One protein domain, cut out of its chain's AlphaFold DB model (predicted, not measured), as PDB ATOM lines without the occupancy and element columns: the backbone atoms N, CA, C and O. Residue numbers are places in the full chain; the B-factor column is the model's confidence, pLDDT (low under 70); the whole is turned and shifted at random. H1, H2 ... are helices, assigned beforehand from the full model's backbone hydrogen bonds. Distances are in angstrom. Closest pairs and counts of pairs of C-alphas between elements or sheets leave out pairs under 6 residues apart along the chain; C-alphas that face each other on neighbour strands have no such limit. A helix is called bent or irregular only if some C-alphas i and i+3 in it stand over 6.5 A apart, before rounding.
ATOM      1  N   ASP A   6     173.576 136.977 157.150       74.94
ATOM      2  CA  ASP A   6     174.338 138.223 157.231       74.94
ATOM      3  C   ASP A   6     173.447 139.440 157.500       74.94
ATOM      4  O   ASP A   6     173.781 140.286 158.331       74.94
ATOM      5  N   THR A   7     172.272 139.516 156.876       77.88
ATOM      6  CA  THR A   7     171.345 140.641 157.077       77.88
ATOM      7  C   THR A   7     170.657 140.588 158.437       77.88
ATOM      8  O   THR A   7     170.529 141.620 159.098       77.88
ATOM      9  N   LEU A   8     170.266 139.403 158.922       78.00
ATOM     10  CA  LEU A   8     169.698 139.259 160.271       78.00
ATOM     11  C   LEU A   8     170.750 139.436 161.378       78.00
ATOM     12  O   LEU A   8     170.397 139.769 162.516       78.00
ATOM     13  N   SER A   9     172.038 139.266 161.064       80.81
ATOM     14  CA  SER A   9     173.136 139.505 162.004       80.81
ATOM     15  C   SER A   9     173.237 140.974 162.447       80.81
ATOM     16  O   SER A   9     173.727 141.239 163.550       80.81
ATOM     17  N   LEU A  10     172.696 141.918 161.665       80.56
ATOM     18  CA  LEU A  10     172.659 143.349 161.992       80.56
ATOM     19  C   LEU A  10     171.784 143.659 163.217       80.56
ATOM     20  O   LEU A  10     172.017 144.641 163.921       80.56
ATOM     21  N   LEU A  11     170.798 142.807 163.512       80.44
ATOM     22  CA  LEU A  11     169.889 142.983 164.639       80.44
ATOM     23  C   LEU A  11     170.417 142.310 165.912       80.44
ATOM     24  O   LEU A  11     171.067 141.258 165.903       80.44
ATOM     25  N   THR A  12     170.107 142.906 167.059       83.00
ATOM     26  CA  THR A  12     170.417 142.314 168.367       83.00
ATOM     27  C   THR A  12     169.470 141.156 168.696       83.00
ATOM     28  O   THR A  12     168.332 141.096 168.230       83.00
ATOM     29  N   VAL A  13     169.912 140.235 169.561       78.94
ATOM     30  CA  VAL A  13     169.101 139.084 170.008       78.94
ATOM     31  C   VAL A  13     167.783 139.536 170.647       78.94
ATOM     32  O   VAL A  13     166.762 138.872 170.498       78.94
ATOM     33  N   THR A  14     167.782 140.670 171.344       79.88
ATOM     34  CA  THR A  14     166.594 141.292 171.947       79.88
ATOM     35  C   THR A  14     165.618 141.819 170.903       79.88
ATOM     36  O   THR A  14     164.421 141.572 171.036       79.88
ATOM     37  N   GLN A  15     166.107 142.486 169.854       80.56
ATOM     38  CA  GLN A  15     165.270 142.954 168.744       80.56
ATOM     39  C   GLN A  15     164.656 141.773 167.988       80.56
ATOM     40  O   GLN A  15     163.437 141.722 167.832       80.56
ATOM     41  N   LEU A  16     165.466 140.769 167.631       79.00
ATOM     42  CA  LEU A  16     164.992 139.538 166.987       79.00
ATOM     43  C   LEU A  16     163.944 138.821 167.849       79.00
ATOM     44  O   LEU A  16     162.857 138.517 167.372       79.00
ATOM     45  N   LYS A  17     164.194 138.627 169.149       80.25
ATOM     46  CA  LYS A  17     163.197 138.044 170.068       80.25
ATOM     47  C   LYS A  17     161.909 138.863 170.155       80.25
ATOM     48  O   LYS A  17     160.853 138.269 170.363       80.25
ATOM     49  N   GLY A  18     161.993 140.186 170.024       80.31
ATOM     50  CA  GLY A  18     160.844 141.087 169.990       80.31
ATOM     51  C   GLY A  18     159.940 140.822 168.789       80.31
ATOM     52  O   GLY A  18     158.745 140.616 168.980       80.31
ATOM     53  N   PHE A  19     160.516 140.725 167.588       78.88
ATOM     54  CA  PHE A  19     159.772 140.425 166.357       78.88
ATOM     55  C   PHE A  19     159.187 139.007 166.337       78.88
ATOM     56  O   PHE A  19     158.101 138.787 165.812       78.88
ATOM     57  N   LEU A  20     159.857 138.044 166.972       77.75
ATOM     58  CA  LEU A  20     159.396 136.651 167.032       77.75
ATOM     59  C   LEU A  20     158.325 136.400 168.100       77.75
ATOM     60  O   LEU A  20     157.704 135.333 168.128       77.75
ATOM     61  N   ARG A  21     158.097 137.359 169.004       76.50
ATOM     62  CA  ARG A  21     157.181 137.194 170.132       76.50
ATOM     63  C   ARG A  21     155.730 137.218 169.651       76.50
ATOM     64  O   ARG A  21     155.204 138.255 169.282       76.50
ATOM     65  N   GLY A  22     155.069 136.064 169.720       68.94
ATOM     66  CA  GLY A  22     153.651 135.919 169.367       68.94
ATOM     67  C   GLY A  22     153.393 135.552 167.905       68.94
ATOM     68  O   GLY A  22     152.291 135.106 167.610       68.94
ATOM     69  N   GLN A  23     154.403 135.651 167.030       72.94
ATOM     70  CA  GLN A  23     154.296 135.283 165.612       72.94
ATOM     71  C   GLN A  23     155.007 133.964 165.272       72.94
ATOM     72  O   GLN A  23     154.532 133.227 164.416       72.94
ATOM     73  N   LEU A  24     156.069 133.585 166.003       77.31
ATOM     74  CA  LEU A  24     156.782 132.322 165.770       77.31
ATOM     75  C   LEU A  24     157.082 131.563 167.074       77.31
ATOM     76  O   LEU A  24     157.709 132.083 168.003       77.31
ATOM     77  N   LYS A  25     156.679 130.287 167.162       75.69
ATOM     78  CA  LYS A  25     157.034 129.416 168.299       75.69
ATOM     79  C   LYS A  25     158.465 128.898 168.146       75.69
ATOM     80  O   LYS A  25     158.701 127.852 167.555       75.69
ATOM     81  N   VAL A  26     159.420 129.616 168.729       76.75
ATOM     82  CA  VAL A  26     160.829 129.190 168.760       76.75
ATOM     83  C   VAL A  26     161.065 128.173 169.894       76.75
ATOM     84  O   VAL A  26     160.694 128.488 171.038       76.75
ATOM     85  N   PRO A  27     161.690 127.004 169.640       77.94
ATOM     86  CA  PRO A  27     162.079 126.039 170.675       77.94
ATOM     87  C   PRO A  27     163.052 126.638 171.702       77.94
ATOM     88  O   PRO A  27     163.865 127.495 171.364       77.94
ATOM     89  N   ARG A  28     163.002 126.186 172.967       69.00
ATOM     90  CA  ARG A  28     163.840 126.741 174.056       69.00
ATOM     91  C   ARG A  28     165.345 126.683 173.746       69.00
ATOM     92  O   ARG A  28     166.042 127.646 174.038       69.00
ATOM     93  N   THR A  29     165.804 125.628 173.078       70.75
ATOM     94  CA  THR A  29     167.204 125.421 172.662       70.75
ATOM     95  C   THR A  29     167.710 126.455 171.647       70.75
ATOM     96  O   THR A  29     168.880 126.820 171.678       70.75
ATOM     97  N   HIS A  30     166.832 126.989 170.791       73.56
ATOM     98  CA  HIS A  30     167.178 127.977 169.758       73.56
ATOM     99  C   HIS A  30     167.045 129.432 170.238       73.56
ATOM    100  O   HIS A  30     167.392 130.360 169.516       73.56
ATOM    101  N   ARG A  31     166.548 129.664 171.463       66.88
ATOM    102  CA  ARG A  31     166.317 131.021 171.993       66.88
ATOM    103  C   ARG A  31     167.558 131.683 172.579       66.88
ATOM    104  O   ARG A  31     167.548 132.899 172.757       66.88
ATOM    105  N   GLU A  32     168.585 130.929 172.945       69.06
ATOM    106  CA  GLU A  32     169.732 131.482 173.678       69.06
ATOM    107  C   GLU A  32     170.859 131.941 172.755       69.06
ATOM    108  O   GLU A  32     171.420 133.014 172.967       69.06
ATOM    109  N   ARG A  33     171.149 131.184 171.690       77.00
ATOM    110  CA  ARG A  33     172.243 131.486 170.759       77.00
ATOM    111  C   ARG A  33     171.741 132.244 169.530       77.00
ATOM    112  O   ARG A  33     170.826 131.781 168.857       77.00
ATOM    113  N   LYS A  34     172.385 133.374 169.208       77.44
ATOM    114  CA  LYS A  34     172.018 134.259 168.083       77.44
ATOM    115  C   LYS A  34     171.995 133.522 166.738       77.44
ATOM    116  O   LYS A  34     170.997 133.613 166.040       77.44
ATOM    117  N   ALA A  35     173.028 132.740 166.428       77.38
ATOM    118  CA  ALA A  35     173.109 131.969 165.183       77.38
ATOM    119  C   ALA A  35     171.970 130.939 165.050       77.38
ATOM    120  O   ALA A  35     171.329 130.841 164.010       77.38
ATOM    121  N   LEU A  36     171.639 130.232 166.141       77.75
ATOM    122  CA  LEU A  36     170.538 129.259 166.164       77.75
ATOM    123  C   LEU A  36     169.153 129.910 166.086       77.75
ATOM    124  O   LEU A  36     168.206 129.276 165.624       77.75
ATOM    125  N   LEU A  37     169.034 131.151 166.565       78.88
ATOM    126  CA  LEU A  37     167.824 131.953 166.442       78.88
ATOM    127  C   LEU A  37     167.644 132.423 164.994       78.88
ATOM    128  O   LEU A  37     166.546 132.303 164.465       78.88
ATOM    129  N   ILE A  38     168.724 132.899 164.363       80.56
ATOM    130  CA  ILE A  38     168.736 133.388 162.979       80.56
ATOM    131  C   ILE A  38     168.428 132.253 161.995       80.56
ATOM    132  O   ILE A  38     167.523 132.391 161.169       80.56
ATOM    133  N   SER A  39     169.086 131.101 162.132       80.12
ATOM    134  CA  SER A  39     168.834 129.944 161.263       80.12
ATOM    135  C   SER A  39     167.396 129.433 161.381       80.12
ATOM    136  O   SER A  39     166.749 129.159 160.371       80.12
ATOM    137  N   TRP A  40     166.836 129.405 162.596       79.38
ATOM    138  CA  TRP A  40     165.434 129.040 162.809       79.38
ATOM    139  C   TRP A  40     164.463 130.044 162.172       79.38
ATOM    140  O   TRP A  40     163.446 129.651 161.597       79.38
ATOM    141  N   THR A  41     164.770 131.342 162.241       79.25
ATOM    142  CA  THR A  41     163.942 132.380 161.614       79.25
ATOM    143  C   THR A  41     163.981 132.364 160.095       79.25
ATOM    144  O   THR A  41     162.956 132.620 159.475       79.25
ATOM    145  N   ILE A  42     165.113 132.015 159.484       81.06
ATOM    146  CA  ILE A  42     165.233 131.916 158.022       81.06
ATOM    147  C   ILE A  42     164.315 130.816 157.474       81.06
ATOM    148  O   ILE A  42     163.620 131.025 156.477       81.06
ATOM    149  N   VAL A  43     164.258 129.679 158.175       81.44
ATOM    150  CA  VAL A  43     163.493 128.497 157.752       81.44
ATOM    151  C   VAL A  43     161.990 128.645 158.009       81.44
ATOM    152  O   VAL A  43     161.191 128.203 157.189       81.44
ATOM    153  N   HIS A  44     161.589 129.261 159.126       79.75
ATOM    154  CA  HIS A  44     160.199 129.196 159.598       79.75
ATOM    155  C   HIS A  44     159.440 130.529 159.621       79.75
ATOM    156  O   HIS A  44     158.281 130.539 160.030       79.75
ATOM    157  N   ALA A  45     160.050 131.645 159.209       79.19
ATOM    158  CA  ALA A  45     159.335 132.916 159.114       79.19
ATOM    159  C   ALA A  45     158.369 132.943 157.919       79.19
ATOM    160  O   ALA A  45     158.725 132.573 156.796       79.19
ATOM    161  N   ASP A  46     157.159 133.429 158.167       80.31
ATOM    162  CA  ASP A  46     156.162 133.780 157.164       80.31
ATOM    163  C   ASP A  46     156.545 135.072 156.426       80.31
ATOM    164  O   ASP A  46     157.358 135.874 156.889       80.31
ATOM    165  N   GLU A  47     155.970 135.278 155.243       76.75
ATOM    166  CA  GLU A  47     156.349 136.365 154.331       76.75
ATOM    167  C   GLU A  47     156.138 137.759 154.949       76.75
ATOM    168  O   GLU A  47     156.944 138.670 154.744       76.75
ATOM    169  N   GLN A  48     155.129 137.898 155.814       78.12
ATOM    170  CA  GLN A  48     154.848 139.131 156.549       78.12
ATOM    171  C   GLN A  48     155.902 139.419 157.634       78.12
ATOM    172  O   GLN A  48     156.362 140.555 157.777       78.12
ATOM    173  N   LEU A  49     156.341 138.397 158.373       79.88
ATOM    174  CA  LEU A  49     157.407 138.515 159.369       79.88
ATOM    175  C   LEU A  49     158.775 138.765 158.720       79.88
ATOM    176  O   LEU A  49     159.548 139.578 159.231       79.88
ATOM    177  N   LYS A  50     159.054 138.130 157.572       81.06
ATOM    178  CA  LYS A  50     160.260 138.399 156.770       81.06
ATOM    179  C   LYS A  50     160.323 139.868 156.352       81.06
ATOM    180  O   LYS A  50     161.342 140.512 156.589       81.06
ATOM    181  N   GLY A  51     159.221 140.419 155.834       80.25
ATOM    182  CA  GLY A  51     159.133 141.834 155.457       80.25
ATOM    183  C   GLY A  51     159.412 142.795 156.621       80.25
ATOM    184  O   GLY A  51     160.208 143.722 156.482       80.25
ATOM    185  N   ASN A  52     158.835 142.533 157.799       82.06
ATOM    186  CA  ASN A  52     159.036 143.368 158.990       82.06
ATOM    187  C   ASN A  52     160.485 143.345 159.501       82.06
ATOM    188  O   ASN A  52     161.025 144.380 159.895       82.06
ATOM    189  N   ILE A  53     161.120 142.169 159.497       82.75
ATOM    190  CA  ILE A  53     162.512 142.016 159.936       82.75
ATOM    191  C   ILE A  53     163.463 142.674 158.930       82.75
ATOM    192  O   ILE A  53     164.374 143.382 159.354       82.75
ATOM    193  N   MET A  54     163.231 142.523 157.620       82.12
ATOM    194  CA  MET A  54     164.056 143.188 156.604       82.12
ATOM    195  C   MET A  54     163.984 144.711 156.702       82.12
ATOM    196  O   MET A  54     165.027 145.356 156.671       82.12
ATOM    197  N   ALA A  55     162.795 145.288 156.905       82.25
ATOM    198  CA  ALA A  55     162.652 146.733 157.087       82.25
ATOM    199  C   ALA A  55     163.441 147.246 158.310       82.25
ATOM    200  O   ALA A  55     164.043 148.321 158.274       82.25
ATOM    201  N   ALA A  56     163.496 146.459 159.391       82.44
ATOM    202  CA  ALA A  56     164.299 146.782 160.569       82.44
ATOM    203  C   ALA A  56     165.814 146.648 160.312       82.44
ATOM    204  O   ALA A  56     166.595 147.466 160.810       82.44
ATOM    205  N   CYS A  57     166.238 145.651 159.529       82.50
ATOM    206  CA  CYS A  57     167.628 145.506 159.096       82.50
ATOM    207  C   CYS A  57     168.063 146.675 158.201       82.50
ATOM    208  O   CYS A  57     169.122 147.251 158.435       82.50
ATOM    209  N   GLU A  58     167.223 147.086 157.250       82.25
ATOM    210  CA  GLU A  58     167.476 148.231 156.366       82.25
ATOM    211  C   GLU A  58     167.608 149.538 157.157       82.25
ATOM    212  O   GLU A  58     168.583 150.268 156.981       82.25
ATOM    213  N   ALA A  59     166.710 149.794 158.111       82.75
ATOM    214  CA  ALA A  59     166.810 150.961 158.988       82.75
ATOM    215  C   ALA A  59     168.094 150.955 159.843       82.75
ATOM    216  O   ALA A  59     168.710 152.001 160.068       82.75
ATOM    217  N   THR A  60     168.519 149.776 160.305       81.62
ATOM    218  CA  THR A  60     169.747 149.618 161.100       81.62
ATOM    219  C   THR A  60     170.992 149.843 160.245       81.62
ATOM    220  O   THR A  60     171.913 150.536 160.681       81.62
ATOM    221  N   GLN A  61     171.001 149.338 159.011       79.75
ATOM    222  CA  GLN A  61     172.091 149.546 158.060       79.75
ATOM    223  C   GLN A  61     172.250 151.030 157.711       79.75
ATOM    224  O   GLN A  61     173.341 151.579 157.835       79.75
ATOM    225  N   VAL A  62     171.144 151.720 157.406       80.38
ATOM    226  CA  VAL A  62     171.149 153.165 157.129       80.38
ATOM    227  C   VAL A  62     171.686 153.965 158.324       80.38
ATOM    228  O   VAL A  62     172.457 154.914 158.148       80.38
ATOM    229  N   ALA A  63     171.344 153.580 159.557       79.44
ATOM    230  CA  ALA A  63     171.868 154.226 160.761       79.44
ATOM    231  C   ALA A  63     173.382 153.998 160.952       79.44
ATOM    232  O   ALA A  63     174.097 154.917 161.367       79.44
ATOM    233  N   ILE A  64     173.882 152.798 160.634       74.38
ATOM    234  CA  ILE A  64     175.315 152.467 160.666       74.38
ATOM    235  C   ILE A  64     176.070 153.301 159.626       74.38
ATOM    236  O   ILE A  64     177.053 153.960 159.978       74.38
ATOM    237  N   ASP A  65     175.572 153.352 158.393       74.62
ATOM    238  CA  ASP A  65     176.203 154.080 157.288       74.62
ATOM    239  C   ASP A  65     176.252 155.589 157.573       74.62
ATOM    240  O   ASP A  65     177.298 156.229 157.433       74.62
ATOM    241  N   THR A  66     175.161 156.154 158.104       73.56
ATOM    242  CA  THR A  66     175.091 157.571 158.504       73.56
ATOM    243  C   THR A  66     176.097 157.894 159.617       73.56
ATOM    244  O   THR A  66     176.770 158.932 159.593       73.56
ATOM    245  N   LYS A  67     176.266 156.990 160.594       74.25
ATOM    246  CA  LYS A  67     177.240 157.152 161.685       74.25
ATOM    247  C   LYS A  67     178.680 157.057 161.174       74.25
ATOM    248  O   LYS A  67     179.521 157.859 161.585       74.25
ATOM    249  N   GLN A  68     178.968 156.137 160.253       68.88
ATOM    250  CA  GLN A  68     180.287 156.012 159.626       68.88
ATOM    251  C   GLN A  68     180.637 157.241 158.777       68.88
ATOM    252  O   GLN A  68     181.753 157.760 158.885       68.88
ATOM    253  N   GLN A  69     179.687 157.764 157.997       66.50
ATOM    254  CA  GLN A  69     179.866 159.000 157.231       66.50
ATOM    255  C   GLN A  69     180.115 160.210 158.147       66.50
ATOM    256  O   GLN A  69     181.020 161.005 157.884       66.50
ATOM    257  N   GLY A  70     179.400 160.319 159.272       69.06
ATOM    258  CA  GLY A  70     179.627 161.366 160.274       69.06
ATOM    259  C   GLY A  70     181.015 161.306 160.927       69.06
ATOM    260  O   GLY A  70     181.661 162.339 161.106       69.06
ATOM    261  N   VAL A  71     181.519 160.104 161.235       66.25
ATOM    262  CA  VAL A  71     182.876 159.907 161.784       66.25
ATOM    263  C   VAL A  71     183.951 160.228 160.745       66.25
ATOM    264  O   VAL A  71     184.929 160.900 161.081       66.25
ATOM    265  N   LYS A  72     183.768 159.819 159.481       63.03
ATOM    266  CA  LYS A  72     184.671 160.188 158.376       63.03
ATOM    267  C   LYS A  72     184.713 161.705 158.183       63.03
ATOM    268  O   LYS A  72     185.801 162.273 158.129       63.03
ATOM    269  N   ARG A  73     183.555 162.375 158.191       63.78
ATOM    270  CA  ARG A  73     183.455 163.838 158.070       63.78
ATOM    271  C   ARG A  73     184.110 164.568 159.248       63.78
ATOM    272  O   ARG A  73     184.855 165.512 159.015       63.78
ATOM    273  N   ARG A  74     183.923 164.098 160.489       64.81
ATOM    274  CA  ARG A  74     184.612 164.652 161.674       64.81
ATOM    275  C   ARG A  74     186.123 164.433 161.639       64.81
ATOM    276  O   ARG A  74     186.857 165.341 162.001       64.81
ATOM    277  N   ARG A  75     186.608 163.269 161.189       62.34
ATOM    278  CA  ARG A  75     188.054 163.009 161.020       62.34
ATOM    279  C   ARG A  75     188.663 163.872 159.915       62.34
ATOM    280  O   ARG A  75     189.771 164.369 160.088       62.34
ATOM    281  N   ALA A  76     187.944 164.071 158.811       63.75
ATOM    282  CA  ALA A  76     188.362 164.963 157.734       63.75
ATOM    283  C   ALA A  76     188.406 166.425 158.205       63.75
ATOM    284  O   ALA A  76     189.417 167.088 158.002       63.75
ATOM    285  N   GLN A  77     187.376 166.888 158.923       62.34
ATOM    286  CA  GLN A  77     187.364 168.220 159.534       62.34
ATOM    287  C   GLN A  77     188.465 168.390 160.583       62.34
ATOM    288  O   GLN A  77     189.118 169.419 160.570       62.34
ATOM    289  N   ALA A  78     188.728 167.388 161.428       62.78
ATOM    290  CA  ALA A  78     189.811 167.438 162.411       62.78
ATOM    291  C   ALA A  78     191.195 167.517 161.745       62.78
ATOM    292  O   ALA A  78     192.045 168.281 162.183       62.78
TER     293      ALA A  78
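AT A GLANCE: This is residues 6 to 78 of the 595 residues of an uncharacterized protein of Phlebia centrifuga (UniProt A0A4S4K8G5). One long straight helix, H3, has a small head at the end where it begins, and its far part sticks out from that head as an arm, residues 65 to 78. The head holds two shorter helices, H1 and H2, which run nearly the same way, together with the long loop of residues 21 to 33 that joins them and the first part of H3, which runs back the opposite way to H1. The printed part has 73 residues with three named helices, in the order H1, H2, H3, and no named strand; the class is all helix, with 51 of the 73 residues in the helices. The whole is loose, with a radius of gyration of the C-alphas of 15.4 A, and its C-alphas span 50 by 24 by 18 A, the arm making much of the length.

IN THESE COORDINATES: The printed part begins at Asp 6, with its C-alpha at (174.338, 138.223, 157.231). H1 is residues 13 to 20, and its C-alpha 13 is at (169.101, 139.084, 170.008). H2 is residues 34 to 44, 15.4 A from first to last C-alpha. H3 is residues 47 to 78, 46.4 A from first to last C-alpha; it begins at C-alpha 47, (156.349, 136.365, 154.331), and ends at C-alpha 78, (189.811, 167.438, 162.411).

HOW THE PARTS SIT: H1 and H2 are close but not clearly touching, with 1 pair of C-alphas within 8 A, those of Val 13 and Lys 34, 6.0 A apart. They run the same way at a shallow tilt of 18 degrees. H1 and H3 touch, and H3 does so with residues 49 to 53 alone; the closest C-alphas are those of Phe 19 and Ile 53, 7.2 A apart. These two run opposite ways at a shallow tilt of 32 degrees. H2 and H3 are near each other, with their closest C-alphas 8.3 A apart and 5 pairs within 10 A. In H1, H2 and H3 every pair of O i and N i+4 inside the helix is within hydrogen-bond range, and no helix is bent or irregular.

THE WHOLE: The two C-alphas farthest apart are those of Lys 25 and Ala 78, at 50.5 A. Residues 65 to 78, which belong to H3, stand free; the body without them spans 32 by 22 by 17 A, with a radius of gyration of 10.8 A. The link from H1 to H2 is long, with 13 residues, and the link from H2 to H3 is tight, with 2 residues. The printed part has no cut. The mean pLDDT of the printed part is 76.2, and the residues under 70 are 22, 28, 31 to 32 and 68 to 78.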